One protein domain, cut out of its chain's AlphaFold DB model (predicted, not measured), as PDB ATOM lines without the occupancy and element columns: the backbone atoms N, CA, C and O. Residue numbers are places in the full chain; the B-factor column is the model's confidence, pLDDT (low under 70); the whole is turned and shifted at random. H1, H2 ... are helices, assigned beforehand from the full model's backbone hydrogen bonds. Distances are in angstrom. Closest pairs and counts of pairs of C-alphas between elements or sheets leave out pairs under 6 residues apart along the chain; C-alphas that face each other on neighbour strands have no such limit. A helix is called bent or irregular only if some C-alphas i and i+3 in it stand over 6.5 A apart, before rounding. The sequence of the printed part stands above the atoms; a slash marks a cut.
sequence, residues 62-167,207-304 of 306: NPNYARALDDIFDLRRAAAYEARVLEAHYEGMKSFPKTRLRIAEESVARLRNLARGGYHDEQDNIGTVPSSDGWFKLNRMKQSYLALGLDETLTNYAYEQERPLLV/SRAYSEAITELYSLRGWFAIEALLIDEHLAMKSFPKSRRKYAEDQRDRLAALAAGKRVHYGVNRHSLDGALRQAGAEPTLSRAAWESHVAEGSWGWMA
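This is residues 62 to 167 and 207 to 304 of the 306 residues of an uncharacterized protein of Curtobacterium sp. MCSS17_016 (UniProt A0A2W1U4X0). Two long helical hairpins, H1 with H2 and H5 with H6, lie side by side as a bundle of four helices that run up and down, each against the one before it in the chain. Short helices cross this bundle on opposite sides: H3 packs on H5 and H7 packs on H1, while H8 and H9 lie by the end where H1 and H5 begin. The printed part has 204 residues with nine named helices, H1 to H9 in order, and no named strand; the class is all helix. The whole is compact, with a radius of gyration of the C-alphas of 17.4 A and spans of 52 by 37 by 30 A.

Find C-alpha 63 at (31.969, 8.395, 60.126); from there H1 runs through residues 63 to 90, 40.8 A from first to last C-alpha. H2, residues 98 to 115, covers 25.5 A. Next come H3, residues 137 to 147, 15.2 A long, and H4, residues 157 to 161. After the cut, look for C-alpha 208 at (30.340, 21.970, 52.406), where H5 begins; it holds residues 208 to 236 over 42.4 A. H6, residues 242 to 259, covers 25.9 A and is irregular: C-alphas 243 and 246 are 7.3 A apart. H7 is residues 270 to 279, H8 residues 288 to 296, and H9 residues 301 to 304, ending at C-alpha 304 at (35.167, 27.983, 57.242).

Start at the hub, H1, which touches four helices. With H2 it forms a hairpin at a shallow tilt of 25 degrees; the closest C-alphas, of Arg 76 and Ala 115, are 4.0 A apart. With residues 65 to 76 alone H1 touches H5, the same way at a shallow tilt of 29 degrees, closest at Ile 72 and Leu 217, 5.7 A between C-alphas. H5 and H6 are a hairpin at 23 degrees, closest at the C-alphas of Arg 221 and Ala 259, 4.2 A. H3 touches H5 at a steep tilt of 55 degrees, where the C-alphas of Met 141 and Gly 222 come to 4.8 A. H7 touches H1 at 72 degrees, only just about perpendicular, closest at the C-alphas of Ala 80 and Leu 277, 5.1 A. H8 only just touches H1, with 3 pairs of C-alphas within 8 A. H4 and H9 touch no helix. Each O i to N i+4 pair is within hydrogen-bond range in H2, H3, H4, H5, H7 and H8, against 23 of 24 in H1 and 12 of 14 in H6; H9 is too short for such a pair.

The C-alphas farthest apart, of Lys 238 and Ala 296, are 55.2 A from each other. Residues 168 to 206 are cut out, and C-alphas 167 and 207 are 10.2 A apart across the cut. The link from H2 to H3, residues 116 to 136, is long. Mean pLDDT of the printed part is 71.5, and 75 residues are under 70, among them residues 120 to 139, 152 to 167 and 284 to 304.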
ATOM      1  N   ASN A  62      30.618  12.977  60.482       47.94
ATOM      2  CA  ASN A  62      30.054  11.758  59.928       47.94
ATOM      3  C   ASN A  62      31.173  10.699  59.826       47.94
ATOM      4  O   ASN A  62      32.227  11.005  59.254       47.94
ATOM      5  N   PRO A  63      31.012   9.474  60.353       47.38
ATOM      6  CA  PRO A  63      31.969   8.395  60.126       47.38
ATOM      7  C   PRO A  63      32.339   8.243  58.641       47.38
ATOM      8  O   PRO A  63      33.481   7.914  58.325       47.38
ATOM      9  N   ASN A  64      31.418   8.592  57.735       53.25
ATOM     10  CA  ASN A  64      31.655   8.672  56.296       53.25
ATOM     11  C   ASN A  64      32.544   9.862  55.887       53.25
ATOM     12  O   ASN A  64      33.351   9.749  54.975       53.25
ATOM     13  N   TYR A  65      32.464  11.013  56.552       59.56
ATOM     14  CA  TYR A  65      33.421  12.094  56.308       59.56
ATOM     15  C   TYR A  65      34.819  11.711  56.791       59.56
ATOM     16  O   TYR A  65      35.788  11.818  56.048       59.56
ATOM     17  N   ALA A  66      34.918  11.174  58.007       57.03
ATOM     18  CA  ALA A  66      36.179  10.726  58.588       57.03
ATOM     19  C   ALA A  66      36.880   9.678  57.721       57.03
ATOM     20  O   ALA A  66      38.064   9.798  57.422       57.03
ATOM     21  N   ARG A  67      36.128   8.675  57.264       61.94
ATOM     22  CA  ARG A  67      36.662   7.643  56.383       61.94
ATOM     23  C   ARG A  67      36.904   8.170  54.964       61.94
ATOM     24  O   ARG A  67      37.827   7.692  54.319       61.94
ATOM     25  N   ALA A  68      36.152   9.162  54.474       72.19
ATOM     26  CA  ALA A  68      36.489   9.838  53.218       72.19
ATOM     27  C   ALA A  68      37.833  10.574  53.328       72.19
ATOM     28  O   ALA A  68      38.652  10.460  52.420       72.19
ATOM     29  N   LEU A  69      38.102  11.252  54.449       74.00
ATOM     30  CA  LEU A  69      39.400  11.875  54.719       74.00
ATOM     31  C   LEU A  69      40.525  10.835  54.820       74.00
ATOM     32  O   LEU A  69      41.586  11.039  54.233       74.00
ATOM     33  N   ASP A  70      40.297   9.704  55.493       72.75
ATOM     34  CA  ASP A  70      41.274   8.607  55.545       72.75
ATOM     35  C   ASP A  70      41.553   8.024  54.149       72.75
ATOM     36  O   ASP A  70      42.712   7.794  53.798       72.75
ATOM     37  N   ASP A  71      40.513   7.830  53.332       78.88
ATOM     38  CA  ASP A  71      40.638   7.343  51.957       78.88
ATOM     39  C   ASP A  71      41.371   8.360  51.069       78.88
ATOM     40  O   ASP A  71      42.266   7.978  50.316       78.88
ATOM     41  N   ILE A  72      41.054   9.657  51.173       83.94
ATOM     42  CA  ILE A  72      41.796  10.735  50.499       83.94
ATOM     43  C   ILE A  72      43.264  10.679  50.907       83.94
ATOM     44  O   ILE A  72      44.148  10.705  50.053       83.94
ATOM     45  N   PHE A  73      43.545  10.572  52.203       84.44
ATOM     46  CA  PHE A  73      44.907  10.534  52.715       84.44
ATOM     47  C   PHE A  73      45.675   9.292  52.232       84.44
ATOM     48  O   PHE A  73      46.848   9.390  51.854       84.44
ATOM     49  N   ASP A  74      45.033   8.123  52.201       84.06
ATOM     50  CA  ASP A  74      45.583   6.895  51.621       84.06
ATOM     51  C   ASP A  74      45.875   7.065  50.119       84.06
ATOM     52  O   ASP A  74      46.963   6.714  49.654       84.06
ATOM     53  N   LEU A  75      44.943   7.648  49.363       89.50
ATOM     54  CA  LEU A  75      45.073   7.877  47.923       89.50
ATOM     55  C   LEU A  75      46.152   8.914  47.595       89.50
ATOM     56  O   LEU A  75      46.941   8.694  46.679       89.50
ATOM     57  N   ARG A  76      46.266  10.001  48.364       90.69
ATOM     58  CA  ARG A  76      47.345  10.993  48.217       90.69
ATOM     59  C   ARG A  76      48.717  10.366  48.480       90.69
ATOM     60  O   ARG A  76      49.657  10.596  47.716       90.69
ATOM     61  N   ARG A  77      48.836   9.512  49.507       89.56
ATOM     62  CA  ARG A  77      50.063   8.734  49.768       89.56
ATOM     63  C   ARG A  77      50.386   7.771  48.633       89.56
ATOM     64  O   ARG A  77      51.545   7.687  48.227       89.56
ATOM     65  N   ALA A  78      49.380   7.077  48.109       91.69
ATOM     66  CA  ALA A  78      49.550   6.193  46.964       91.69
ATOM     67  C   ALA A  78      50.006   6.969  45.718       91.69
ATOM     68  O   ALA A  78      50.949   6.547  45.057       91.69
ATOM     69  N   ALA A  79      49.429   8.145  45.451       92.94
ATOM     70  CA  ALA A  79      49.830   8.998  44.334       92.94
ATOM     71  C   ALA A  79      51.304   9.419  44.451       92.94
ATOM     72  O   ALA A  79      52.073   9.262  43.503       92.94
ATOM     73  N   ALA A  80      51.731   9.867  45.634       92.88
ATOM     74  CA  ALA A  80      53.125  10.227  45.884       92.88
ATOM     75  C   ALA A  80      54.083   9.037  45.710       92.88
ATOM     76  O   ALA A  80      55.174   9.175  45.152       92.88
ATOM     77  N   TYR A  81      53.678   7.857  46.182       93.56
ATOM     78  CA  TYR A  81      54.467   6.640  46.045       93.56
ATOM     79  C   TYR A  81      54.584   6.198  44.580       93.56
ATOM     80  O   TYR A  81      55.692   5.945  44.108       93.56
ATOM     81  N   GLU A  82      53.478   6.159  43.838       94.44
ATOM     82  CA  GLU A  82      53.476   5.769  42.426       94.44
ATOM     83  C   GLU A  82      54.225   6.772  41.541       94.44
ATOM     84  O   GLU A  82      54.931   6.351  40.624       94.44
ATOM     85  N   ALA A  83      54.186   8.073  41.862       93.62
ATOM     86  CA  ALA A  83      55.044   9.077  41.227       93.62
ATOM     87  C   ALA A  83      56.527   8.708  41.360       93.62
ATOM     88  O   ALA A  83      57.269   8.723  40.381       93.62
ATOM     89  N   ARG A  84      56.961   8.327  42.566       91.62
ATOM     90  CA  ARG A  84      58.351   7.936  42.822       91.62
ATOM     91  C   ARG A  84      58.726   6.623  42.133       91.62
ATOM     92  O   ARG A  84      59.847   6.490  41.647       91.62
ATOM     93  N   VAL A  85      57.813   5.651  42.094       89.50
ATOM     94  CA  VAL A  85      58.023   4.396  41.355       89.50
ATOM     95  C   VAL A  85      58.216   4.685  39.868       89.50
ATOM     96  O   VAL A  85      59.159   4.174  39.265       89.50
ATOM     97  N   LEU A  86      57.365   5.537  39.291       88.31
ATOM     98  CA  LEU A  86      57.446   5.916  37.884       88.31
ATOM     99  C   LEU A  86      58.740   6.687  37.578       88.31
ATOM    100  O   LEU A  86      59.419   6.369  36.605       88.31
ATOM    101  N   GLU A  87      59.138   7.623  38.442       88.19
ATOM    102  CA  GLU A  87      60.389   8.381  38.314       88.19
ATOM    103  C   GLU A  87      61.626   7.478  38.342       88.19
ATOM    104  O   GLU A  87      62.450   7.521  37.426       88.19
ATOM    105  N   ALA A  88      61.700   6.559  39.309       84.94
ATOM    106  CA  ALA A  88      62.778   5.573  39.395       84.94
ATOM    107  C   ALA A  88      62.858   4.666  38.154       84.94
ATOM    108  O   ALA A  88      63.895   4.049  37.884       84.94
ATOM    109  N   HIS A  89      61.767   4.556  37.388       76.62
ATOM    110  CA  HIS A  89      61.756   3.804  36.148       76.62
ATOM    111  C   HIS A  89      62.347   4.544  34.961       76.62
ATOM    112  O   HIS A  89      62.735   3.831  34.044       76.62
ATOM    113  N   TYR A  90      62.462   5.875  34.939       75.12
ATOM    114  CA  TYR A  90      63.097   6.606  33.828       75.12
ATOM    115  C   TYR A  90      64.359   7.385  34.218       75.12
ATOM    116  O   TYR A  90      65.173   7.697  33.342       75.12
ATOM    117  N   GLU A  91      64.582   7.636  35.506       71.81
ATOM    118  CA  GLU A  91      65.795   8.272  36.012       71.81
ATOM    119  C   GLU A  91      67.054   7.449  35.657       71.81
ATOM    120  O   GLU A  91      67.098   6.223  35.780       71.81
ATOM    121  N   GLY A  92      68.090   8.121  35.144       64.06
ATOM    122  CA  GLY A  92      69.359   7.487  34.760       64.06
ATOM    123  C   GLY A  92      69.367   6.759  33.406       64.06
ATOM    124  O   GLY A  92      70.392   6.182  33.026       64.06
ATOM    125  N   MET A  93      68.276   6.796  32.628       65.50
ATOM    126  CA  MET A  93      68.265   6.202  31.289       65.50
ATOM    127  C   MET A  93      68.856   7.123  30.220       65.50
ATOM    128  O   MET A  93      68.240   8.088  29.780       65.50
ATOM    129  N   LYS A  94      70.020   6.733  29.689       60.78
ATOM    130  CA  LYS A  94      70.671   7.410  28.551       60.78
ATOM    131  C   LYS A  94      69.858   7.382  27.246       60.78
ATOM    132  O   LYS A  94      70.171   8.136  26.332       60.78
ATOM    133  N   SER A  95      68.854   6.509  27.126       62.75
ATOM    134  CA  SER A  95      68.145   6.243  25.865       62.75
ATOM    135  C   SER A  95      66.623   6.139  26.019       62.75
ATOM    136  O   SER A  95      65.991   5.314  25.354       62.75
ATOM    137  N   PHE A  96      66.017   6.938  26.902       67.75
ATOM    138  CA  PHE A  96      64.558   7.030  26.949       67.75
ATOM    139  C   PHE A  96      64.055   7.882  25.768       67.75
ATOM    140  O   PHE A  96      64.555   8.992  25.564       67.75
ATOM    141  N   PRO A  97      63.105   7.403  24.942       74.31
ATOM    142  CA  PRO A  97      62.591   8.199  23.830       74.31
ATOM    143  C   PRO A  97      61.973   9.511  24.332       74.31
ATOM    144  O   PRO A  97      61.100   9.472  25.195       74.31
ATOM    145  N   LYS A  98      62.379  10.659  23.766       77.06
ATOM    146  CA  LYS A  98      61.994  12.007  24.243       77.06
ATOM    147  C   LYS A  98      60.489  12.180  24.464       77.06
ATOM    148  O   LYS A  98      60.074  12.676  25.500       77.06
ATOM    149  N   THR A  99      59.668  11.724  23.521       73.56
ATOM    150  CA  THR A  99      58.204  11.818  23.631       73.56
ATOM    151  C   THR A  99      57.653  11.017  24.810       73.56
ATOM    152  O   THR A  99      56.692  11.447  25.430       73.56
ATOM    153  N   ARG A 100      58.260   9.873  25.140       73.50
ATOM    154  CA  ARG A 100      57.833   9.027  26.266       73.50
ATOM    155  C   ARG A 100      58.340   9.545  27.591       73.50
ATOM    156  O   ARG A 100      57.650   9.396  28.586       73.50
ATOM    157  N   LEU A 101      59.544  10.116  27.582       79.44
ATOM    158  CA  LEU A 101      60.090  10.776  28.755       79.44
ATOM    159  C   LEU A 101      59.138  11.894  29.175       79.44
ATOM    160  O   LEU A 101      58.691  11.885  30.308       79.44
ATOM    161  N   ARG A 102      58.713  12.725  28.215       81.25
ATOM    162  CA  ARG A 102      57.725  13.779  28.450       81.25
ATOM    163  C   ARG A 102      56.424  13.247  29.064       81.25
ATOM    164  O   ARG A 102      55.974  13.792  30.058       81.25
ATOM    165  N   ILE A 103      55.844  12.173  28.519       80.88
ATOM    166  CA  ILE A 103      54.595  11.609  29.068       80.88
ATOM    167  C   ILE A 103      54.807  11.065  30.488       80.88
ATOM    168  O   ILE A 103      53.971  11.282  31.357       80.88
ATOM    169  N   ALA A 104      55.930  10.390  30.743       83.00
ATOM    170  CA  ALA A 104      56.248   9.886  32.076       83.00
ATOM    171  C   ALA A 104      56.486  11.028  33.082       83.00
ATOM    172  O   ALA A 104      55.992  10.956  34.203       83.00
ATOM    173  N   GLU A 105      57.182  12.092  32.675       86.06
ATOM    174  CA  GLU A 105      57.375  13.313  33.467       86.06
ATOM    175  C   GLU A 105      56.035  13.995  33.775       86.06
ATOM    176  O   GLU A 105      55.797  14.399  34.912       86.06
ATOM    177  N   GLU A 106      55.127  14.064  32.797       86.50
ATOM    178  CA  GLU A 106      53.771  14.590  32.971       86.50
ATOM    179  C   GLU A 106      52.944  13.717  33.929       86.50
ATOM    180  O   GLU A 106      52.310  14.250  34.835       86.50
ATOM    181  N   SER A 107      52.990  12.386  33.806       88.12
ATOM    182  CA  SER A 107      52.352  11.463  34.759       88.12
ATOM    183  C   SER A 107      52.903  11.625  36.177       88.12
ATOM    184  O   SER A 107      52.133  11.670  37.136       88.12
ATOM    185  N   VAL A 108      54.223  11.779  36.344       90.94
ATOM    186  CA  VAL A 108      54.827  12.053  37.658       90.94
ATOM    187  C   VAL A 108      54.376  13.403  38.206       90.94
ATOM    188  O   VAL A 108      54.038  13.494  39.388       90.94
ATOM    189  N   ALA A 109      54.336  14.443  37.372       89.50
ATOM    190  CA  ALA A 109      53.854  15.759  37.773       89.50
ATOM    191  C   ALA A 109      52.396  15.698  38.252       89.50
ATOM    192  O   ALA A 109      52.109  16.189  39.347       89.50
ATOM    193  N   ARG A 110      51.518  15.014  37.503       88.88
ATOM    194  CA  ARG A 110      50.110  14.808  37.873       88.88
ATOM    195  C   ARG A 110      49.981  14.050  39.185       88.88
ATOM    196  O   ARG A 110      49.344  14.541  40.110       88.88
ATOM    197  N   LEU A 111      50.646  12.906  39.331       92.12
ATOM    198  CA  LEU A 111      50.605  12.112  40.565       92.12
ATOM    199  C   LEU A 111      51.116  12.899  41.788       92.12
ATOM    200  O   LEU A 111      50.523  12.830  42.865       92.12
ATOM    201  N   ARG A 112      52.166  13.719  41.636       90.56
ATOM    202  CA  ARG A 112      52.624  14.634  42.698       90.56
ATOM    203  C   ARG A 112      51.628  15.752  42.983       90.56
ATOM    204  O   ARG A 112      51.557  16.224  44.114       90.56
ATOM    205  N   ASN A 113      50.906  16.233  41.979       85.25
ATOM    206  CA  ASN A 113      49.877  17.246  42.171       85.25
ATOM    207  C   ASN A 113      48.662  16.678  42.921       85.25
ATOM    208  O   ASN A 113      48.216  17.267  43.903       85.25
ATOM    209  N   LEU A 114      48.220  15.470  42.562       87.69
ATOM    210  CA  LEU A 114      47.191  14.728  43.299       87.69
ATOM    211  C   LEU A 114      47.591  14.513  44.757       87.69
ATOM    212  O   LEU A 114      46.795  14.770  45.652       87.69
ATOM    213  N   ALA A 115      48.843  14.119  45.006       89.50
ATOM    214  CA  ALA A 115      49.371  13.965  46.357       89.50
ATOM    215  C   ALA A 115      49.273  15.252  47.201       89.50
ATOM    216  O   ALA A 115      49.060  15.178  48.409       89.50
ATOM    217  N   ARG A 116      49.400  16.423  46.565       84.00
ATOM    218  CA  ARG A 116      49.286  17.748  47.197       84.00
ATOM    219  C   ARG A 116      47.843  18.233  47.365       84.00
ATOM    220  O   ARG A 116      47.634  19.253  48.007       84.00
ATOM    221  N   GLY A 117      46.857  17.518  46.822       79.06
ATOM    222  CA  GLY A 117      45.463  17.965  46.791       79.06
ATOM    223  C   GLY A 117      45.133  18.900  45.623       79.06
ATOM    224  O   GLY A 117      44.036  19.441  45.579       79.06
ATOM    225  N   GLY A 118      46.027  19.057  44.640       75.44
ATOM    226  CA  GLY A 118      45.797  19.852  43.425       75.44
ATOM    227  C   GLY A 118      44.896  19.152  42.401       75.44
ATOM    228  O   GLY A 118      45.125  19.234  41.196       75.44
ATOM    229  N   TYR A 119      43.878  18.408  42.849       71.56
ATOM    230  CA  TYR A 119      43.008  17.632  41.960       71.56
ATOM    231  C   TYR A 119      42.151  18.518  41.045       71.56
ATOM    232  O   TYR A 119      41.692  18.041  40.001       71.56
ATOM    233  N   HIS A 120      41.950  19.791  41.407       62.59
ATOM    234  CA  HIS A 120      41.272  20.810  40.598       62.59
ATOM    235  C   HIS A 120      42.159  21.360  39.480       62.59
ATOM    236  O   HIS A 120      41.704  21.385  38.336       62.59
ATOM    237  N   ASP A 121      43.424  21.662  39.784       60.84
ATOM    238  CA  ASP A 121      44.388  22.344  38.899       60.84
ATOM    239  C   ASP A 121      44.723  21.561  37.620       60.84
ATOM    240  O   ASP A 121      45.097  22.129  36.598       60.84
ATOM    241  N   GLU A 122      44.525  20.242  37.620       54.88
ATOM    242  CA  GLU A 122      44.712  19.414  36.422       54.88
ATOM    243  C   GLU A 122      43.630  19.624  35.340       54.88
ATOM    244  O   GLU A 122      43.617  18.915  34.333       54.88
ATOM    245  N   GLN A 123      42.707  20.581  35.517       47.66
ATOM    246  CA  GLN A 123      41.799  21.040  34.456       47.66
ATOM    247  C   GLN A 123      42.554  21.604  33.244       47.66
ATOM    248  O   GLN A 123      42.126  21.365  32.113       47.66
ATOM    249  N   ASP A 124      43.699  22.251  33.466       44.50
ATOM    250  CA  ASP A 124      44.447  22.943  32.408       44.50
ATOM    251  C   ASP A 124      45.478  22.041  31.700       44.50
ATOM    252  O   ASP A 124      45.909  22.327  30.583       44.50
ATOM    253  N   ASN A 125      45.826  20.893  32.293       47.94
ATOM    254  CA  ASN A 125      46.844  19.962  31.781       47.94
ATOM    255  C   ASN A 125      46.287  18.786  30.956       47.94
ATOM    256  O   ASN A 125      47.053  17.933  30.485       47.94
ATOM    257  N   ILE A 126      44.967  18.738  30.722       49.62
ATOM    258  CA  ILE A 126      44.290  17.689  29.926       49.62
ATOM    259  C   ILE A 126      44.842  17.613  28.488       49.62
ATOM    260  O   ILE A 126      44.768  16.559  27.856       49.62
ATOM    261  N   GLY A 127      45.464  18.690  27.991       43.38
ATOM    262  CA  GLY A 127      46.034  18.788  26.644       43.38
ATOM    263  C   GLY A 127      47.249  17.895  26.352       43.38
ATOM    264  O   GLY A 127      47.704  17.861  25.211       43.38
ATOM    265  N   THR A 128      47.790  17.174  27.339       43.00
ATOM    266  CA  THR A 128      49.001  16.351  27.154       43.00
ATOM    267  C   THR A 128      48.740  14.859  26.960       43.00
ATOM    268  O   THR A 128      49.609  14.148  26.451       43.00
ATOM    269  N   VAL A 129      47.526  14.389  27.260       45.53
ATOM    270  CA  VAL A 129      47.116  13.020  26.944       45.53
ATOM    271  C   VAL A 129      46.367  13.013  25.609       45.53
ATOM    272  O   VAL A 129      45.355  13.709  25.513       45.53
ATOM    273  N   PRO A 130      46.785  12.224  24.600       39.41
ATOM    274  CA  PRO A 130      46.082  12.169  23.325       39.41
ATOM    275  C   PRO A 130      44.638  11.685  23.536       39.41
ATOM    276  O   PRO A 130      44.413  10.533  23.883       39.41
ATOM    277  N   SER A 131      43.647  12.547  23.327       42.50
ATOM    278  CA  SER A 131      42.309  12.114  22.920       42.50
ATOM    279  C   SER A 131      42.001  12.770  21.583       42.50
ATOM    280  O   SER A 131      42.411  13.903  21.329       42.50
ATOM    281  N   SER A 132      41.315  12.046  20.702       36.69
ATOM    282  CA  SER A 132      40.865  12.590  19.417       36.69
ATOM    283  C   SER A 132      39.864  13.731  19.586       36.69
ATOM    284  O   SER A 132      39.720  14.541  18.679       36.69
ATOM    285  N   ASP A 133      39.216  13.819  20.749       39.50
ATOM    286  CA  ASP A 133      38.103  14.723  20.991       39.50
ATOM    287  C   ASP A 133      38.257  15.383  22.366       39.50
ATOM    288  O   ASP A 133      38.339  14.707  23.398       39.50
ATOM    289  N   GLY A 134      38.355  16.715  22.374       40.34
ATOM    290  CA  GLY A 134      38.468  17.561  23.565       40.34
ATOM    291  C   GLY A 134      37.170  17.594  24.373       40.34
ATOM    292  O   GLY A 134      36.418  18.562  24.314       40.34
ATOM    293  N   TRP A 135      36.895  16.517  25.108       45.66
ATOM    294  CA  TRP A 135      35.690  16.343  25.922       45.66
ATOM    295  C   TRP A 135      35.987  16.525  27.425       45.66
ATOM    296  O   TRP A 135      36.994  16.037  27.935       45.66
ATOM    297  N   PHE A 136      35.105  17.246  28.133       52.28
ATOM    298  CA  PHE A 136      35.247  17.702  29.530       52.28
ATOM    299  C   PHE A 136      35.742  16.631  30.540       52.28
ATOM    300  O   PHE A 136      35.331  15.471  30.492       52.28
ATOM    301  N   LYS A 137      36.553  17.057  31.530       55.19
ATOM    302  CA  LYS A 137      37.190  16.259  32.613       55.19
ATOM    303  C   LYS A 137      36.308  15.160  33.228       55.19
ATOM    304  O   LYS A 137      36.750  14.021  33.358       55.19
ATOM    305  N   LEU A 138      35.065  15.489  33.592       55.31
ATOM    306  CA  LEU A 138      34.133  14.547  34.230       55.31
ATOM    307  C   LEU A 138      33.778  13.376  33.315       55.31
ATOM    308  O   LEU A 138      33.754  12.232  33.760       55.31
ATOM    309  N   ASN A 139      33.559  13.653  32.031       66.44
ATOM    310  CA  ASN A 139      33.241  12.609  31.069       66.44
ATOM    311  C   ASN A 139      34.454  11.726  30.805       66.44
ATOM    312  O   ASN A 139      34.306  10.517  30.683       66.44
ATOM    313  N   ARG A 140      35.661  12.298  30.812       72.75
ATOM    314  CA  ARG A 140      36.893  11.516  30.706       72.75
ATOM    315  C   ARG A 140      37.060  10.541  31.873       72.75
ATOM    316  O   ARG A 140      37.315   9.373  31.623       72.75
ATOM    317  N   MET A 141      36.864  10.984  33.116       78.06
ATOM    318  CA  MET A 141      36.932  10.095  34.286       78.06
ATOM    319  C   MET A 141      35.883   8.979  34.216       78.06
ATOM    320  O   MET A 141      36.231   7.818  34.412       78.06
ATOM    321  N   LYS A 142      34.631   9.308  33.855       77.69
ATOM    322  CA  LYS A 142      33.565   8.312  33.636       77.69
ATOM    323  C   LYS A 142      33.982   7.263  32.603       77.69
ATOM    324  O   LYS A 142      33.958   6.071  32.891       77.69
ATOM    325  N   GLN A 143      34.454   7.702  31.435       81.44
ATOM    326  CA  GLN A 143      34.932   6.799  30.385       81.44
ATOM    327  C   GLN A 143      36.135   5.965  30.838       81.44
ATOM    328  O   GLN A 143      36.218   4.784  30.509       81.44
ATOM    329  N   SER A 144      37.049   6.540  31.624       84.31
ATOM    330  CA  SER A 144      38.190   5.804  32.163       84.31
ATOM    331  C   SER A 144      37.769   4.713  33.149       84.31
ATOM    332  O   SER A 144      38.317   3.616  33.098       84.31
ATOM    333  N   TYR A 145      36.766   4.962  33.993       83.88
ATOM    334  CA  TYR A 145      36.183   3.916  34.834       83.88
ATOM    335  C   TYR A 145      35.564   2.797  33.995       83.88
ATOM    336  O   TYR A 145      35.931   1.634  34.180       83.88
ATOM    337  N   LEU A 146      34.709   3.143  33.025       84.50
ATOM    338  CA  LEU A 146      34.083   2.159  32.134       84.50
ATOM    339  C   LEU A 146      35.122   1.302  31.406       84.50
ATOM    340  O   LEU A 146      34.969   0.084  31.321       84.50
ATOM    341  N   ALA A 147      36.195   1.922  30.912       85.94
ATOM    342  CA  ALA A 147      37.273   1.232  30.212       85.94
ATOM    343  C   ALA A 147      38.009   0.219  31.106       85.94
ATOM    344  O   ALA A 147      38.442  -0.823  30.619       85.94
ATOM    345  N   LEU A 148      38.095   0.478  32.415       85.00
ATOM    346  CA  LEU A 148      38.636  -0.463  33.400       85.00
ATOM    347  C   LEU A 148      37.620  -1.526  33.860       85.00
ATOM    348  O   LEU A 148      37.923  -2.333  34.739       85.00
ATOM    349  N   GLY A 149      36.409  -1.537  33.293       86.69
ATOM    350  CA  GLY A 149      35.317  -2.399  33.746       86.69
ATOM    351  C   GLY A 149      34.815  -2.034  35.143       86.69
ATOM    352  O   GLY A 149      34.203  -2.868  35.814       86.69
ATOM    353  N   LEU A 150      35.106  -0.812  35.588       81.75
ATOM    354  CA  LEU A 150      34.547  -0.228  36.789       81.75
ATOM    355  C   LEU A 150      33.227   0.430  36.404       81.75
ATOM    356  O   LEU A 150      33.085   1.035  35.343       81.75
ATOM    357  N   ASP A 151      32.251   0.300  37.286       72.56
ATOM    358  CA  ASP A 151      31.055   1.117  37.237       72.56
ATOM    359  C   ASP A 151      31.467   2.604  37.171       72.56
ATOM    360  O   ASP A 151      32.158   3.099  38.065       72.56
ATOM    361  N   GLU A 152      31.041   3.336  36.139       61.12
ATOM    362  CA  GLU A 152      31.225   4.801  36.069       61.12
ATOM    363  C   GLU A 152      30.589   5.518  37.261       61.12
ATOM    364  O   GLU A 152      30.869   6.680  37.554       61.12
ATOM    365  N   THR A 153      29.734   4.775  37.953       54.53
ATOM    366  CA  THR A 153      28.969   5.178  39.094       54.53
ATOM    367  C   THR A 153      29.496   4.635  40.427       54.53
ATOM    368  O   THR A 153      28.956   4.992  41.479       54.53
ATOM    369  N   LEU A 154      30.620   3.897  40.434       52.81
ATOM    370  CA  LEU A 154      31.391   3.579  41.656       52.81
ATOM    371  C   LEU A 154      31.924   4.815  42.375       52.81
ATOM    372  O   LEU A 154      32.500   4.727  43.459       52.81
ATOM    373  N   THR A 155      31.706   5.966  41.759       49.16
ATOM    374  CA  THR A 155      31.868   7.288  42.328       49.16
ATOM    375  C   THR A 155      30.689   8.209  41.943       49.16
ATOM    376  O   THR A 155      30.767   9.410  42.141       49.16
ATOM    377  N   ASN A 156      29.576   7.686  41.396       41.91
ATOM    378  CA  ASN A 156      28.496   8.523  40.869       41.91
ATOM    379  C   ASN A 156      27.030   8.028  40.885       41.91
ATOM    380  O   ASN A 156      26.221   8.864  40.573       41.91
ATOM    381  N   TYR A 157      26.579   6.804  41.219       34.41
ATOM    382  CA  TYR A 157      25.105   6.508  41.138       34.41
ATOM    383  C   TYR A 157      24.452   6.755  42.481       34.41
ATOM    384  O   TYR A 157      23.435   7.429  42.555       34.41
ATOM    385  N   ALA A 158      25.105   6.296  43.552       40.03
ATOM    386  CA  ALA A 158      24.828   6.794  44.893       40.03
ATOM    387  C   ALA A 158      25.118   8.304  44.970       40.03
ATOM    388  O   ALA A 158      24.323   9.040  45.517       40.03
ATOM    389  N   TYR A 159      26.171   8.780  44.298       42.41
ATOM    390  CA  TYR A 159      26.569  10.195  44.219       42.41
ATOM    391  C   TYR A 159      25.677  11.073  43.306       42.41
ATOM    392  O   TYR A 159      25.597  12.264  43.560       42.41
ATOM    393  N   GLU A 160      25.023  10.543  42.252       33.56
ATOM    394  CA  GLU A 160      24.055  11.242  41.366       33.56
ATOM    395  C   GLU A 160      22.616  11.102  41.862       33.56
ATOM    396  O   GLU A 160      21.847  12.033  41.649       33.56
ATOM    397  N   GLN A 161      22.253  10.036  42.585       38.25
ATOM    398  CA  GLN A 161      21.083  10.075  43.475       38.25
ATOM    399  C   GLN A 161      21.333  10.964  44.698       38.25
ATOM    400  O   GLN A 161      20.387  11.512  45.247       38.25
ATOM    401  N   GLU A 162      22.599  11.211  45.040       35.75
ATOM    402  CA  GLU A 162      23.018  12.292  45.926       35.75
ATOM    403  C   GLU A 162      23.351  13.601  45.189       35.75
ATOM    404  O   GLU A 162      23.665  14.592  45.832       35.75
ATOM    405  N   ARG A 163      23.202  13.713  43.859       35.09
ATOM    406  CA  ARG A 163      23.229  15.029  43.193       35.09
ATOM    407  C   ARG A 163      21.956  15.845  43.418       35.09
ATOM    408  O   ARG A 163      22.081  17.066  43.409       35.09
ATOM    409  N   PRO A 164      20.785  15.256  43.725       34.16
ATOM    410  CA  PRO A 164      19.753  15.964  44.464       34.16
ATOM    411  C   PRO A 164      19.999  15.989  45.986       34.16
ATOM    412  O   PRO A 164      19.122  16.464  46.680       34.16
ATOM    413  N   LEU A 165      21.139  15.529  46.528       34.25
ATOM    414  CA  LEU A 165      21.481  15.615  47.967       34.25
ATOM    415  C   LEU A 165      22.736  16.459  48.279       34.25
ATOM    416  O   LEU A 165      22.969  16.781  49.438       34.25
ATOM    417  N   LEU A 166      23.516  16.895  47.283       37.97
ATOM    418  CA  LEU A 166      24.622  17.846  47.485       37.97
ATOM    419  C   LEU A 166      24.131  19.294  47.605       37.97
ATOM    420  O   LEU A 166      24.838  20.124  48.166       37.97
ATOM    421  N   VAL A 167      22.906  19.559  47.146       43.88
ATOM    422  CA  VAL A 167      21.972  20.545  47.701       43.88
ATOM    423  C   VAL A 167      20.587  19.974  47.397       43.88
ATOM    424  O   VAL A 167      20.025  20.243  46.334       43.88
ATOM    425  N   SER A 207      27.255  19.827  55.313       50.50
ATOM    426  CA  SER A 207      28.582  20.425  55.458       50.50
ATOM    427  C   SER A 207      29.255  20.498  54.083       50.50
ATOM    428  O   SER A 207      29.502  19.485  53.421       50.50
ATOM    429  N   ARG A 208      29.573  21.716  53.637       52.59
ATOM    430  CA  ARG A 208      30.340  21.970  52.406       52.59
ATOM    431  C   ARG A 208      31.632  21.141  52.362       52.59
ATOM    432  O   ARG A 208      31.994  20.598  51.322       52.59
ATOM    433  N   ALA A 209      32.254  20.958  53.524       55.12
ATOM    434  CA  ALA A 209      33.454  20.155  53.715       55.12
ATOM    435  C   ALA A 209      33.288  18.672  53.323       55.12
ATOM    436  O   ALA A 209      34.200  18.093  52.726       55.12
ATOM    437  N   TYR A 210      32.139  18.045  53.615       60.66
ATOM    438  CA  TYR A 210      31.876  16.660  53.206       60.66
ATOM    439  C   TYR A 210      31.775  16.553  51.685       60.66
ATOM    440  O   TYR A 210      32.480  15.745  51.083       60.66
ATOM    441  N   SER A 211      30.975  17.420  51.063       56.94
ATOM    442  CA  SER A 211      30.804  17.501  49.607       56.94
ATOM    443  C   SER A 211      32.131  17.693  48.865       56.94
ATOM    444  O   SER A 211      32.373  17.076  47.821       56.94
ATOM    445  N   GLU A 212      33.024  18.516  49.411       63.53
ATOM    446  CA  GLU A 212      34.350  18.762  48.845       63.53
ATOM    447  C   GLU A 212      35.274  17.540  48.962       63.53
ATOM    448  O   GLU A 212      35.880  17.152  47.961       63.53
ATOM    449  N   ALA A 213      35.322  16.863  50.116       72.19
ATOM    450  CA  ALA A 213      36.107  15.633  50.281       72.19
ATOM    451  C   ALA A 213      35.621  14.498  49.369       72.19
ATOM    452  O   ALA A 213      36.393  13.757  48.766       72.19
ATOM    453  N   ILE A 214      34.315  14.384  49.219       70.44
ATOM    454  CA  ILE A 214      33.653  13.448  48.317       70.44
ATOM    455  C   ILE A 214      34.036  13.766  46.850       70.44
ATOM    456  O   ILE A 214      34.535  12.908  46.113       70.44
ATOM    457  N   THR A 215      33.991  15.035  46.447       71.44
ATOM    458  CA  THR A 215      34.478  15.474  45.122       71.44
ATOM    459  C   THR A 215      35.968  15.179  44.905       71.44
ATOM    460  O   THR A 215      36.384  14.778  43.809       71.44
ATOM    461  N   GLU A 216      36.789  15.360  45.933       79.44
ATOM    462  CA  GLU A 216      38.204  15.017  45.882       79.44
ATOM    463  C   GLU A 216      38.419  13.511  45.703       79.44
ATOM    464  O   GLU A 216      39.167  13.095  44.816       79.44
ATOM    465  N   LEU A 217      37.736  12.689  46.500       81.50
ATOM    466  CA  LEU A 217      37.825  11.234  46.448       81.50
ATOM    467  C   LEU A 217      37.475  10.706  45.048       81.50
ATOM    468  O   LEU A 217      38.215   9.887  44.493       81.50
ATOM    469  N   TYR A 218      36.391  11.224  44.456       79.19
ATOM    470  CA  TYR A 218      36.016  10.968  43.061       79.19
ATOM    471  C   TYR A 218      37.172  11.287  42.111       79.19
ATOM    472  O   TYR A 218      37.540  10.478  41.255       79.19
ATOM    473  N   SER A 219      37.744  12.481  42.265       79.50
ATOM    474  CA  SER A 219      38.756  13.008  41.355       79.50
ATOM    475  C   SER A 219      40.056  12.215  41.434       79.50
ATOM    476  O   SER A 219      40.614  11.866  40.396       79.50
ATOM    477  N   LEU A 220      40.516  11.881  42.642       87.44
ATOM    478  CA  LEU A 220      41.708  11.062  42.871       87.44
ATOM    479  C   LEU A 220      41.574   9.696  42.193       87.44
ATOM    480  O   LEU A 220      42.440   9.303  41.410       87.44
ATOM    481  N   ARG A 221      40.462   8.994  42.434       88.31
ATOM    482  CA  ARG A 221      40.189   7.690  41.808       88.31
ATOM    483  C   ARG A 221      40.083   7.796  40.285       88.31
ATOM    484  O   ARG A 221      40.613   6.941  39.576       88.31
ATOM    485  N   GLY A 222      39.481   8.872  39.777       85.81
ATOM    486  CA  GLY A 222      39.328   9.108  38.343       85.81
ATOM    487  C   GLY A 222      40.672   9.336  37.662       85.81
ATOM    488  O   GLY A 222      40.923   8.810  36.578       85.81
ATOM    489  N   TRP A 223      41.578  10.055  38.320       89.25
ATOM    490  CA  TRP A 223      42.938  10.230  37.830       89.25
ATOM    491  C   TRP A 223      43.751   8.939  37.864       89.25
ATOM    492  O   TRP A 223      44.465   8.662  36.904       89.25
ATOM    493  N   PHE A 224      43.598   8.103  38.893       92.38
ATOM    494  CA  PHE A 224      44.210   6.773  38.884       92.38
ATOM    495  C   PHE A 224      43.706   5.909  37.723       92.38
ATOM    496  O   PHE A 224      44.504   5.205  37.103       92.38
ATOM    497  N   ALA A 225      42.419   6.008  37.376       90.81
ATOM    498  CA  ALA A 225      41.876   5.319  36.210       90.81
ATOM    499  C   ALA A 225      42.522   5.811  34.902       90.81
ATOM    500  O   ALA A 225      42.913   5.004  34.061       90.81
ATOM    501  N   ILE A 226      42.680   7.129  34.751       88.38
ATOM    502  CA  ILE A 226      43.348   7.740  33.593       88.38
ATOM    503  C   ILE A 226      44.809   7.276  33.496       88.38
ATOM    504  O   ILE A 226      45.244   6.859  32.424       88.38
ATOM    505  N   GLU A 227      45.560   7.308  34.599       91.25
ATOM    506  CA  GLU A 227      46.966   6.882  34.619       91.25
ATOM    507  C   GLU A 227      47.128   5.390  34.300       91.25
ATOM    508  O   GLU A 227      48.049   5.013  33.578       91.25
ATOM    509  N   ALA A 228      46.214   4.530  34.761       92.31
ATOM    510  CA  ALA A 228      46.236   3.114  34.395       92.31
ATOM    511  C   ALA A 228      46.106   2.916  32.871       92.31
ATOM    512  O   ALA A 228      46.893   2.182  32.270       92.31
ATOM    513  N   LEU A 229      45.167   3.622  32.233       89.50
ATOM    514  CA  LEU A 229      44.937   3.534  30.786       89.50
ATOM    515  C   LEU A 229      46.100   4.108  29.968       89.50
ATOM    516  O   LEU A 229      46.472   3.546  28.940       89.50
ATOM    517  N   LEU A 230      46.726   5.184  30.450       86.25
ATOM    518  CA  LEU A 230      47.945   5.733  29.854       86.25
ATOM    519  C   LEU A 230      49.075   4.699  29.800       86.25
ATOM    520  O   LEU A 230      49.771   4.572  28.785       86.25
ATOM    521  N   ILE A 231      49.250   3.930  30.878       87.12
ATOM    522  CA  ILE A 231      50.241   2.855  30.909       87.12
ATOM    523  C   ILE A 231      49.847   1.719  29.956       87.12
ATOM    524  O   ILE A 231      50.723   1.200  29.262       87.12
ATOM    525  N   ASP A 232      48.564   1.364  29.848       86.56
ATOM    526  CA  ASP A 232      48.096   0.368  28.872       86.56
ATOM    527  C   ASP A 232      48.422   0.773  27.427       86.56
ATOM    528  O   ASP A 232      48.964  -0.032  26.660       86.56
ATOM    529  N   GLU A 233      48.194   2.037  27.062       83.19
ATOM    530  CA  GLU A 233      48.578   2.567  25.750       83.19
ATOM    531  C   GLU A 233      50.085   2.425  25.504       83.19
ATOM    532  O   GLU A 233      50.522   2.063  24.407       83.19
ATOM    533  N   HIS A 234      50.905   2.664  26.531       80.81
ATOM    534  CA  HIS A 234      52.355   2.504  26.440       80.81
ATOM    535  C   HIS A 234      52.763   1.038  26.285       80.81
ATOM    536  O   HIS A 234      53.611   0.716  25.446       80.81
ATOM    537  N   LEU A 235      52.141   0.137  27.045       83.88
ATOM    538  CA  LEU A 235      52.375  -1.305  26.989       83.88
ATOM    539  C   LEU A 235      51.996  -1.913  25.631       83.88
ATOM    540  O   LEU A 235      52.647  -2.875  25.194       83.88
ATOM    541  N   ALA A 236      50.988  -1.352  24.955       83.56
ATOM    542  CA  ALA A 236      50.542  -1.762  23.623       83.56
ATOM    543  C   ALA A 236      51.537  -1.393  22.506       83.56
ATOM    544  O   ALA A 236      51.520  -1.981  21.419       83.56
ATOM    545  N   MET A 237      52.456  -0.455  22.752       80.50
ATOM    546  CA  MET A 237      53.453  -0.066  21.757       80.50
ATOM    547  C   MET A 237      54.465  -1.193  21.508       80.50
ATOM    548  O   MET A 237      55.123  -1.689  22.426       80.50
ATOM    549  N   LYS A 238      54.713  -1.520  20.231       85.19
ATOM    550  CA  LYS A 238      55.708  -2.541  19.822       85.19
ATOM    551  C   LYS A 238      57.111  -2.288  20.383       85.19
ATOM    552  O   LYS A 238      57.876  -3.211  20.634       85.19
ATOM    553  N   SER A 239      57.447  -1.021  20.564       80.50
ATOM    554  CA  SER A 239      58.743  -0.534  21.038       80.50
ATOM    555  C   SER A 239      58.848  -0.383  22.561       80.50
ATOM    556  O   SER A 239      59.794   0.252  23.031       80.50
ATOM    557  N   PHE A 240      57.876  -0.870  23.340       80.69
ATOM    558  CA  PHE A 240      57.971  -0.847  24.800       80.69
ATOM    559  C   PHE A 240      59.009  -1.879  25.293       80.69
ATOM    560  O   PHE A 240      58.934  -3.047  24.893       80.69
ATOM    561  N   PRO A 241      59.984  -1.505  26.147       82.19
ATOM    562  CA  PRO A 241      61.048  -2.416  26.574       82.19
ATOM    563  C   PRO A 241      60.525  -3.651  27.326       82.19
ATOM    564  O   PRO A 241      59.871  -3.532  28.361       82.19
ATOM    565  N   LYS A 242      60.885  -4.859  26.861       86.69
ATOM    566  CA  LYS A 242      60.470  -6.128  27.497       86.69
ATOM    567  C   LYS A 242      60.897  -6.228  28.963       86.69
ATOM    568  O   LYS A 242      60.127  -6.709  29.783       86.69
ATOM    569  N   SER A 243      62.088  -5.733  29.301       85.00
ATOM    570  CA  SER A 243      62.626  -5.758  30.670       85.00
ATOM    571  C   SER A 243      61.836  -4.905  31.667       85.00
ATOM    572  O   SER A 243      61.979  -5.090  32.871       85.00
ATOM    573  N   ARG A 244      61.011  -3.967  31.183       82.94
ATOM    574  CA  ARG A 244      60.195  -3.068  32.012       82.94
ATOM    575  C   ARG A 244      58.709  -3.390  31.975       82.94
ATOM    576  O   ARG A 244      57.972  -2.878  32.805       82.94
ATOM    577  N   ARG A 245      58.287  -4.251  31.046       88.00
ATOM    578  CA  ARG A 245      56.885  -4.615  30.823       88.00
ATOM    579  C   ARG A 245      56.200  -5.065  32.110       88.00
ATOM    580  O   ARG A 245      55.209  -4.460  32.476       88.00
ATOM    581  N   LYS A 246      56.808  -6.006  32.839       90.00
ATOM    582  CA  LYS A 246      56.259  -6.489  34.112       90.00
ATOM    583  C   LYS A 246      56.055  -5.366  35.136       90.00
ATOM    584  O   LYS A 246      55.010  -5.296  35.755       90.00
ATOM    585  N   TYR A 247      57.022  -4.462  35.282       88.94
ATOM    586  CA  TYR A 247      56.910  -3.358  36.242       88.94
ATOM    587  C   TYR A 247      55.792  -2.376  35.881       88.94
ATOM    588  O   TYR A 247      55.065  -1.925  36.761       88.94
ATOM    589  N   ALA A 248      55.652  -2.064  34.592       88.88
ATOM    590  CA  ALA A 248      54.580  -1.210  34.100       88.88
ATOM    591  C   ALA A 248      53.209  -1.898  34.206       88.88
ATOM    592  O   ALA A 248      52.251  -1.251  34.606       88.88
ATOM    593  N   GLU A 249      53.119  -3.204  33.933       92.88
ATOM    594  CA  GLU A 249      51.910  -4.009  34.165       92.88
ATOM    595  C   GLU A 249      51.524  -4.004  35.651       92.88
ATOM    596  O   GLU A 249      50.387  -3.674  35.976       92.88
ATOM    597  N   ASP A 250      52.481  -4.245  36.553       92.69
ATOM    598  CA  ASP A 250      52.254  -4.206  38.000       92.69
ATOM    599  C   ASP A 250      51.811  -2.801  38.463       92.69
ATOM    600  O   ASP A 250      50.979  -2.674  39.360       92.69
ATOM    601  N   GLN A 251      52.373  -1.731  37.890       92.69
ATOM    602  CA  GLN A 251      51.975  -0.352  38.196       92.69
ATOM    603  C   GLN A 251      50.568  -0.036  37.681       92.69
ATOM    604  O   GLN A 251      49.750   0.481  38.436       92.69
ATOM    605  N   ARG A 252      50.258  -0.403  36.437       93.88
ATOM    606  CA  ARG A 252      48.926  -0.282  35.833       93.88
ATOM    607  C   ARG A 252      47.871  -1.018  36.655       93.88
ATOM    608  O   ARG A 252      46.822  -0.446  36.935       93.88
ATOM    609  N   ASP A 253      48.178  -2.224  37.132       94.00
ATOM    610  CA  ASP A 253      47.281  -3.008  37.990       94.00
ATOM    611  C   ASP A 253      47.038  -2.321  39.346       94.00
ATOM    612  O   ASP A 253      45.901  -2.274  39.821       94.00
ATOM    613  N   ARG A 254      48.078  -1.738  39.963       94.38
ATOM    614  CA  ARG A 254      47.933  -0.975  41.215       94.38
ATOM    615  C   ARG A 254      47.105   0.293  41.025       94.38
ATOM    616  O   ARG A 254      46.229   0.553  41.842       94.38
ATOM    617  N   LEU A 255      47.328   1.049  39.951       94.38
ATOM    618  CA  LEU A 255      46.546   2.251  39.638       94.38
ATOM    619  C   LEU A 255      45.074   1.904  39.369       94.38
ATOM    620  O   LEU A 255      44.182   2.547  39.916       94.38
ATOM    621  N   ALA A 256      44.799   0.832  38.620       92.00
ATOM    622  CA  ALA A 256      43.434   0.353  38.402       92.00
ATOM    623  C   ALA A 256      42.758  -0.101  39.710       92.00
ATOM    624  O   ALA A 256      41.579   0.170  39.941       92.00
ATOM    625  N   ALA A 257      43.502  -0.753  40.606       89.12
ATOM    626  CA  ALA A 257      42.996  -1.133  41.920       89.12
ATOM    627  C   ALA A 257      42.740   0.088  42.831       89.12
ATOM    628  O   ALA A 257      41.714   0.111  43.511       89.12
ATOM    629  N   LEU A 258      43.588   1.124  42.789       90.69
ATOM    630  CA  LEU A 258      43.357   2.403  43.478       90.69
ATOM    631  C   LEU A 258      42.105   3.115  42.945       90.69
ATOM    632  O   LEU A 258      41.290   3.592  43.733       90.69
ATOM    633  N   ALA A 259      41.897   3.119  41.624       90.25
ATOM    634  CA  ALA A 259      40.675   3.632  41.003       90.25
ATOM    635  C   ALA A 259      39.418   2.880  41.479       90.25
ATOM    636  O   ALA A 259      38.369   3.486  41.695       90.25
ATOM    637  N   ALA A 260      39.538   1.572  41.719       83.75
ATOM    638  CA  ALA A 260      38.486   0.728  42.284       83.75
ATOM    639  C   ALA A 260      38.301   0.883  43.811       83.75
ATOM    640  O   ALA A 260      37.514   0.144  44.408       83.75
ATOM    641  N   GLY A 261      39.038   1.796  44.456       80.12
ATOM    642  CA  GLY A 261      38.981   2.030  45.899       80.12
ATOM    643  C   GLY A 261      39.707   0.988  46.750       80.12
ATOM    644  O   GLY A 261      39.533   0.980  47.963       80.12
ATOM    645  N   LYS A 262      40.519   0.114  46.148       82.88
ATOM    646  CA  LYS A 262      41.285  -0.898  46.883       82.88
ATOM    647  C   LYS A 262      42.580  -0.295  47.406       82.88
ATOM    648  O   LYS A 262      43.256   0.464  46.710       82.88
ATOM    649  N   ARG A 263      43.002  -0.714  48.597       79.44
ATOM    650  CA  ARG A 263      44.358  -0.412  49.072       79.44
ATOM    651  C   ARG A 263      45.340  -1.381  48.410       79.44
ATOM    652  O   ARG A 263      45.108  -2.582  48.359       79.44
ATOM    653  N   VAL A 264      46.455  -0.866  47.900       82.25
ATOM    654  CA  VAL A 264      47.425  -1.664  47.113       82.25
ATOM    655  C   VAL A 264      48.811  -1.754  47.756       82.25
ATOM    656  O   VAL A 264      49.698  -2.431  47.243       82.25
ATOM    657  N   HIS A 265      49.004  -1.108  48.910       83.44
ATOM    658  CA  HIS A 265      50.304  -0.956  49.572       83.44
ATOM    659  C   HIS A 265      50.374  -1.601  50.969       83.44
ATOM    660  O   HIS A 265      51.152  -1.156  51.805       83.44
ATOM    661  N   TYR A 266      49.612  -2.675  51.225       66.38
ATOM    662  CA  TYR A 266      49.512  -3.339  52.542       66.38
ATOM    663  C   TYR A 266      50.845  -3.823  53.159       66.38
ATOM    664  O   TYR A 266      50.895  -4.087  54.355       66.38
ATOM    665  N   GLY A 267      51.921  -3.934  52.373       70.56
ATOM    666  CA  GLY A 267      53.261  -4.316  52.843       70.56
ATOM    667  C   GLY A 267      54.327  -3.224  52.713       70.56
ATOM    668  O   GLY A 267      55.491  -3.473  53.021       70.56
ATOM    669  N   VAL A 268      53.970  -2.030  52.231       80.38
ATOM    670  CA  VAL A 268      54.919  -0.914  52.131       80.38
ATOM    671  C   VAL A 268      55.031  -0.255  53.501       80.38
ATOM    672  O   VAL A 268      54.026   0.061  54.136       80.38
ATOM    673  N   ASN A 269      56.261  -0.034  53.968       82.81
ATOM    674  CA  ASN A 269      56.501   0.641  55.239       82.81
ATOM    675  C   ASN A 269      55.828   2.026  55.232       82.81
ATOM    676  O   ASN A 269      56.063   2.827  54.324       82.81
ATOM    677  N   ARG A 270      55.037   2.331  56.269       78.31
ATOM    678  CA  ARG A 270      54.386   3.638  56.453       78.31
ATOM    679  C   ARG A 270      55.373   4.799  56.305       78.31
ATOM    680  O   ARG A 270      55.058   5.776  55.638       78.31
ATOM    681  N   HIS A 271      56.593   4.665  56.824       81.88
ATOM    682  CA  HIS A 271      57.633   5.688  56.681       81.88
ATOM    683  C   HIS A 271      58.040   5.941  55.225       81.88
ATOM    684  O   HIS A 271      58.405   7.064  54.884       81.88
ATOM    685  N   SER A 272      57.969   4.926  54.358       83.75
ATOM    686  CA  SER A 272      58.233   5.083  52.926       83.75
ATOM    687  C   SER A 272      57.107   5.840  52.227       83.75
ATOM    688  O   SER A 272      57.401   6.701  51.402       83.75
ATOM    689  N   LEU A 273      55.847   5.572  52.583       84.62
ATOM    690  CA  LEU A 273      54.689   6.302  52.056       84.62
ATOM    691  C   LEU A 273      54.698   7.767  52.516       84.62
ATOM    692  O   LEU A 273      54.613   8.672  51.691       84.62
ATOM    693  N   ASP A 274      54.904   8.011  53.811       84.69
ATOM    694  CA  ASP A 274      54.990   9.369  54.364       84.69
ATOM    695  C   ASP A 274      56.225  10.113  53.822       84.69
ATOM    696  O   ASP A 274      56.200  11.322  53.604       84.69
ATOM    697  N   GLY A 275      57.329   9.396  53.588       85.50
ATOM    698  CA  GLY A 275      58.527   9.930  52.943       85.50
ATOM    699  C   GLY A 275      58.277  10.349  51.494       85.50
ATOM    700  O   GLY A 275      58.705  11.433  51.102       85.50
ATOM    701  N   ALA A 276      57.558   9.532  50.718       86.81
ATOM    702  CA  ALA A 276      57.160   9.876  49.355       86.81
ATOM    703  C   ALA A 276      56.236  11.102  49.335       86.81
ATOM    704  O   ALA A 276      56.429  11.996  48.516       86.81
ATOM    705  N   LEU A 277      55.293  11.186  50.278       86.06
ATOM    706  CA  LEU A 277      54.373  12.317  50.397       86.06
ATOM    707  C   LEU A 277      55.119  13.634  50.674       86.06
ATOM    708  O   LEU A 277      54.941  14.602  49.937       86.06
ATOM    709  N   ARG A 278      56.060  13.634  51.632       86.88
ATOM    710  CA  ARG A 278      56.937  14.794  51.891       86.88
ATOM    711  C   ARG A 278      57.763  15.187  50.663       86.88
ATOM    712  O   ARG A 278      57.902  16.369  50.375       86.88
ATOM    713  N   GLN A 279      58.305  14.211  49.932       87.31
ATOM    714  CA  GLN A 279      59.075  14.461  48.703       87.31
ATOM    715  C   GLN A 279      58.218  15.045  47.576       87.31
ATOM    716  O   GLN A 279      58.717  15.835  46.781       87.31
ATOM    717  N   ALA A 280      56.931  14.698  47.522       84.06
ATOM    718  CA  ALA A 280      55.971  15.315  46.615       84.06
ATOM    719  C   ALA A 280      55.579  16.748  47.034       84.06
ATOM    720  O   ALA A 280      54.801  17.387  46.328       84.06
ATOM    721  N   GLY A 281      56.106  17.261  48.155       83.25
ATOM    722  CA  GLY A 281      55.755  18.569  48.708       83.25
ATOM    723  C   GLY A 281      54.397  18.586  49.410       83.25
ATOM    724  O   GLY A 281      53.832  19.657  49.596       83.25
ATOM    725  N   ALA A 282      53.860  17.415  49.760       81.19
ATOM    726  CA  ALA A 282      52.598  17.273  50.469       81.19
ATOM    727  C   ALA A 282      52.835  16.968  51.951       81.19
ATOM    728  O   ALA A 282      53.788  16.275  52.329       81.19
ATOM    729  N   GLU A 283      51.951  17.476  52.804       73.06
ATOM    730  CA  GLU A 283      52.074  17.286  54.241       73.06
ATOM    731  C   GLU A 283      51.556  15.898  54.664       73.06
ATOM    732  O   GLU A 283      50.433  15.522  54.319       73.06
ATOM    733  N   PRO A 284      52.333  15.105  55.427       65.19
ATOM    734  CA  PRO A 284      51.921  13.773  55.880       65.19
ATOM    735  C   PRO A 284      50.902  13.790  57.026       65.19
ATOM    736  O   PRO A 284      50.645  12.751  57.631       65.19
ATOM    737  N   THR A 285      50.358  14.958  57.350       59.88
ATOM    738  CA  THR A 285      49.541  15.223  58.537       59.88
ATOM    739  C   THR A 285      48.057  15.381  58.233       59.88
ATOM    740  O   THR A 285      47.316  15.538  59.190       59.88
ATOM    741  N   LEU A 286      47.606  15.236  56.976       58.06
ATOM    742  CA  LEU A 286      46.197  15.262  56.509       58.06
ATOM    743  C   LEU A 286      45.295  14.135  57.074       58.06
ATOM    744  O   LEU A 286      44.441  13.576  56.398       58.06
ATOM    745  N   SER A 287      45.494  13.780  58.336       53.22
ATOM    746  CA  SER A 287      44.560  13.024  59.155       53.22
ATOM    747  C   SER A 287      43.378  13.901  59.565       53.22
ATOM    748  O   SER A 287      43.524  15.116  59.725       53.22
ATOM    749  N   ARG A 288      42.232  13.267  59.836       47.94
ATOM    750  CA  ARG A 288      41.042  13.916  60.409       47.94
ATOM    751  C   ARG A 288      41.372  14.861  61.573       47.94
ATOM    752  O   ARG A 288      40.891  15.982  61.585       47.94
ATOM    753  N   ALA A 289      42.235  14.442  62.498       47.84
ATOM    754  CA  ALA A 289      42.589  15.229  63.681       47.84
ATOM    755  C   ALA A 289      43.321  16.543  63.350       47.84
ATOM    756  O   ALA A 289      43.128  17.547  64.027       47.84
ATOM    757  N   ALA A 290      44.157  16.559  62.309       56.06
ATOM    758  CA  ALA A 290      44.825  17.789  61.885       56.06
ATOM    759  C   ALA A 290      43.884  18.691  61.088       56.06
ATOM    760  O   ALA A 290      43.959  19.902  61.232       56.06
ATOM    761  N   TRP A 291      42.979  18.118  60.286       56.38
ATOM    762  CA  TRP A 291      41.908  18.892  59.660       56.38
ATOM    763  C   TRP A 291      41.042  19.578  60.727       56.38
ATOM    764  O   TRP A 291      40.850  20.786  60.660       56.38
ATOM    765  N   GLU A 292      40.625  18.842  61.762       50.94
ATOM    766  CA  GLU A 292      39.886  19.388  62.910       50.94
ATOM    767  C   GLU A 292      40.691  20.503  63.620       50.94
ATOM    768  O   GLU A 292      40.131  21.556  63.920       50.94
ATOM    769  N   SER A 293      42.011  20.336  63.805       50.53
ATOM    770  CA  SER A 293      42.905  21.378  64.355       50.53
ATOM    771  C   SER A 293      42.972  22.621  63.465       50.53
ATOM    772  O   SER A 293      42.853  23.745  63.936       50.53
ATOM    773  N   HIS A 294      43.115  22.434  62.156       49.75
ATOM    774  CA  HIS A 294      43.264  23.509  61.185       49.75
ATOM    775  C   HIS A 294      41.972  24.300  60.936       49.75
ATOM    776  O   HIS A 294      42.024  25.511  60.708       49.75
ATOM    777  N   VAL A 295      40.814  23.636  61.012       48.34
ATOM    778  CA  VAL A 295      39.496  24.285  61.034       48.34
ATOM    779  C   VAL A 295      39.337  25.100  62.313       48.34
ATOM    780  O   VAL A 295      38.986  26.275  62.237       48.34
ATOM    781  N   ALA A 296      39.675  24.527  63.473       43.47
ATOM    782  CA  ALA A 296      39.627  25.238  64.752       43.47
ATOM    783  C   ALA A 296      40.583  26.449  64.805       43.47
ATOM    784  O   ALA A 296      40.292  27.447  65.458       43.47
ATOM    785  N   GLU A 297      41.709  26.385  64.093       46.66
ATOM    786  CA  GLU A 297      42.702  27.461  63.988       46.66
ATOM    787  C   GLU A 297      42.385  28.493  62.887       46.66
ATOM    788  O   GLU A 297      43.140  29.450  62.715       46.66
ATOM    789  N   GLY A 298      41.312  28.308  62.107       41.56
ATOM    790  CA  GLY A 298      40.933  29.206  61.008       41.56
ATOM    791  C   GLY A 298      41.934  29.248  59.842       41.56
ATOM    792  O   GLY A 298      41.828  30.093  58.954       41.56
ATOM    793  N   SER A 299      42.911  28.336  59.811       36.75
ATOM    794  CA  SER A 299      43.993  28.326  58.813       36.75
ATOM    795  C   SER A 299      43.526  27.870  57.425       36.75
ATOM    796  O   SER A 299      44.206  28.117  56.431       36.75
ATOM    797  N   TRP A 300      42.329  27.291  57.339       45.31
ATOM    798  CA  TRP A 300      41.625  26.975  56.093       45.31
ATOM    799  C   TRP A 300      40.363  27.832  55.944       45.31
ATOM    800  O   TRP A 300      39.334  27.353  55.480       45.31
ATOM    801  N   GLY A 301      40.453  29.108  56.344       36.34
ATOM    802  CA  GLY A 301      39.342  30.064  56.445       36.34
ATOM    803  C   GLY A 301      38.393  30.130  55.243       36.34
ATOM    804  O   GLY A 301      37.209  30.349  55.427       36.34
ATOM    805  N   TRP A 302      38.848  29.816  54.029       42.50
ATOM    806  CA  TRP A 302      37.992  29.776  52.834       42.50
ATOM    807  C   TRP A 302      37.002  28.588  52.782       42.50
ATOM    808  O   TRP A 302      36.057  28.623  51.993       42.50
ATOM    809  N   MET A 303      37.209  27.542  53.593       36.28
ATOM    810  CA  MET A 303      36.242  26.459  53.853       36.28
ATOM    811  C   MET A 303      35.423  26.686  55.136       36.28
ATOM    812  O   MET A 303      34.451  25.966  55.360       36.28
ATOM    813  N   ALA A 304      35.830  27.637  55.982       33.66
ATOM    814  CA  ALA A 304      35.167  27.983  57.242       33.66
ATOM    815  C   ALA A 304      34.265  29.227  57.129       33.66
ATOM    816  O   ALA A 304      33.613  29.590  58.102       33.66
TER     817      ALA A 304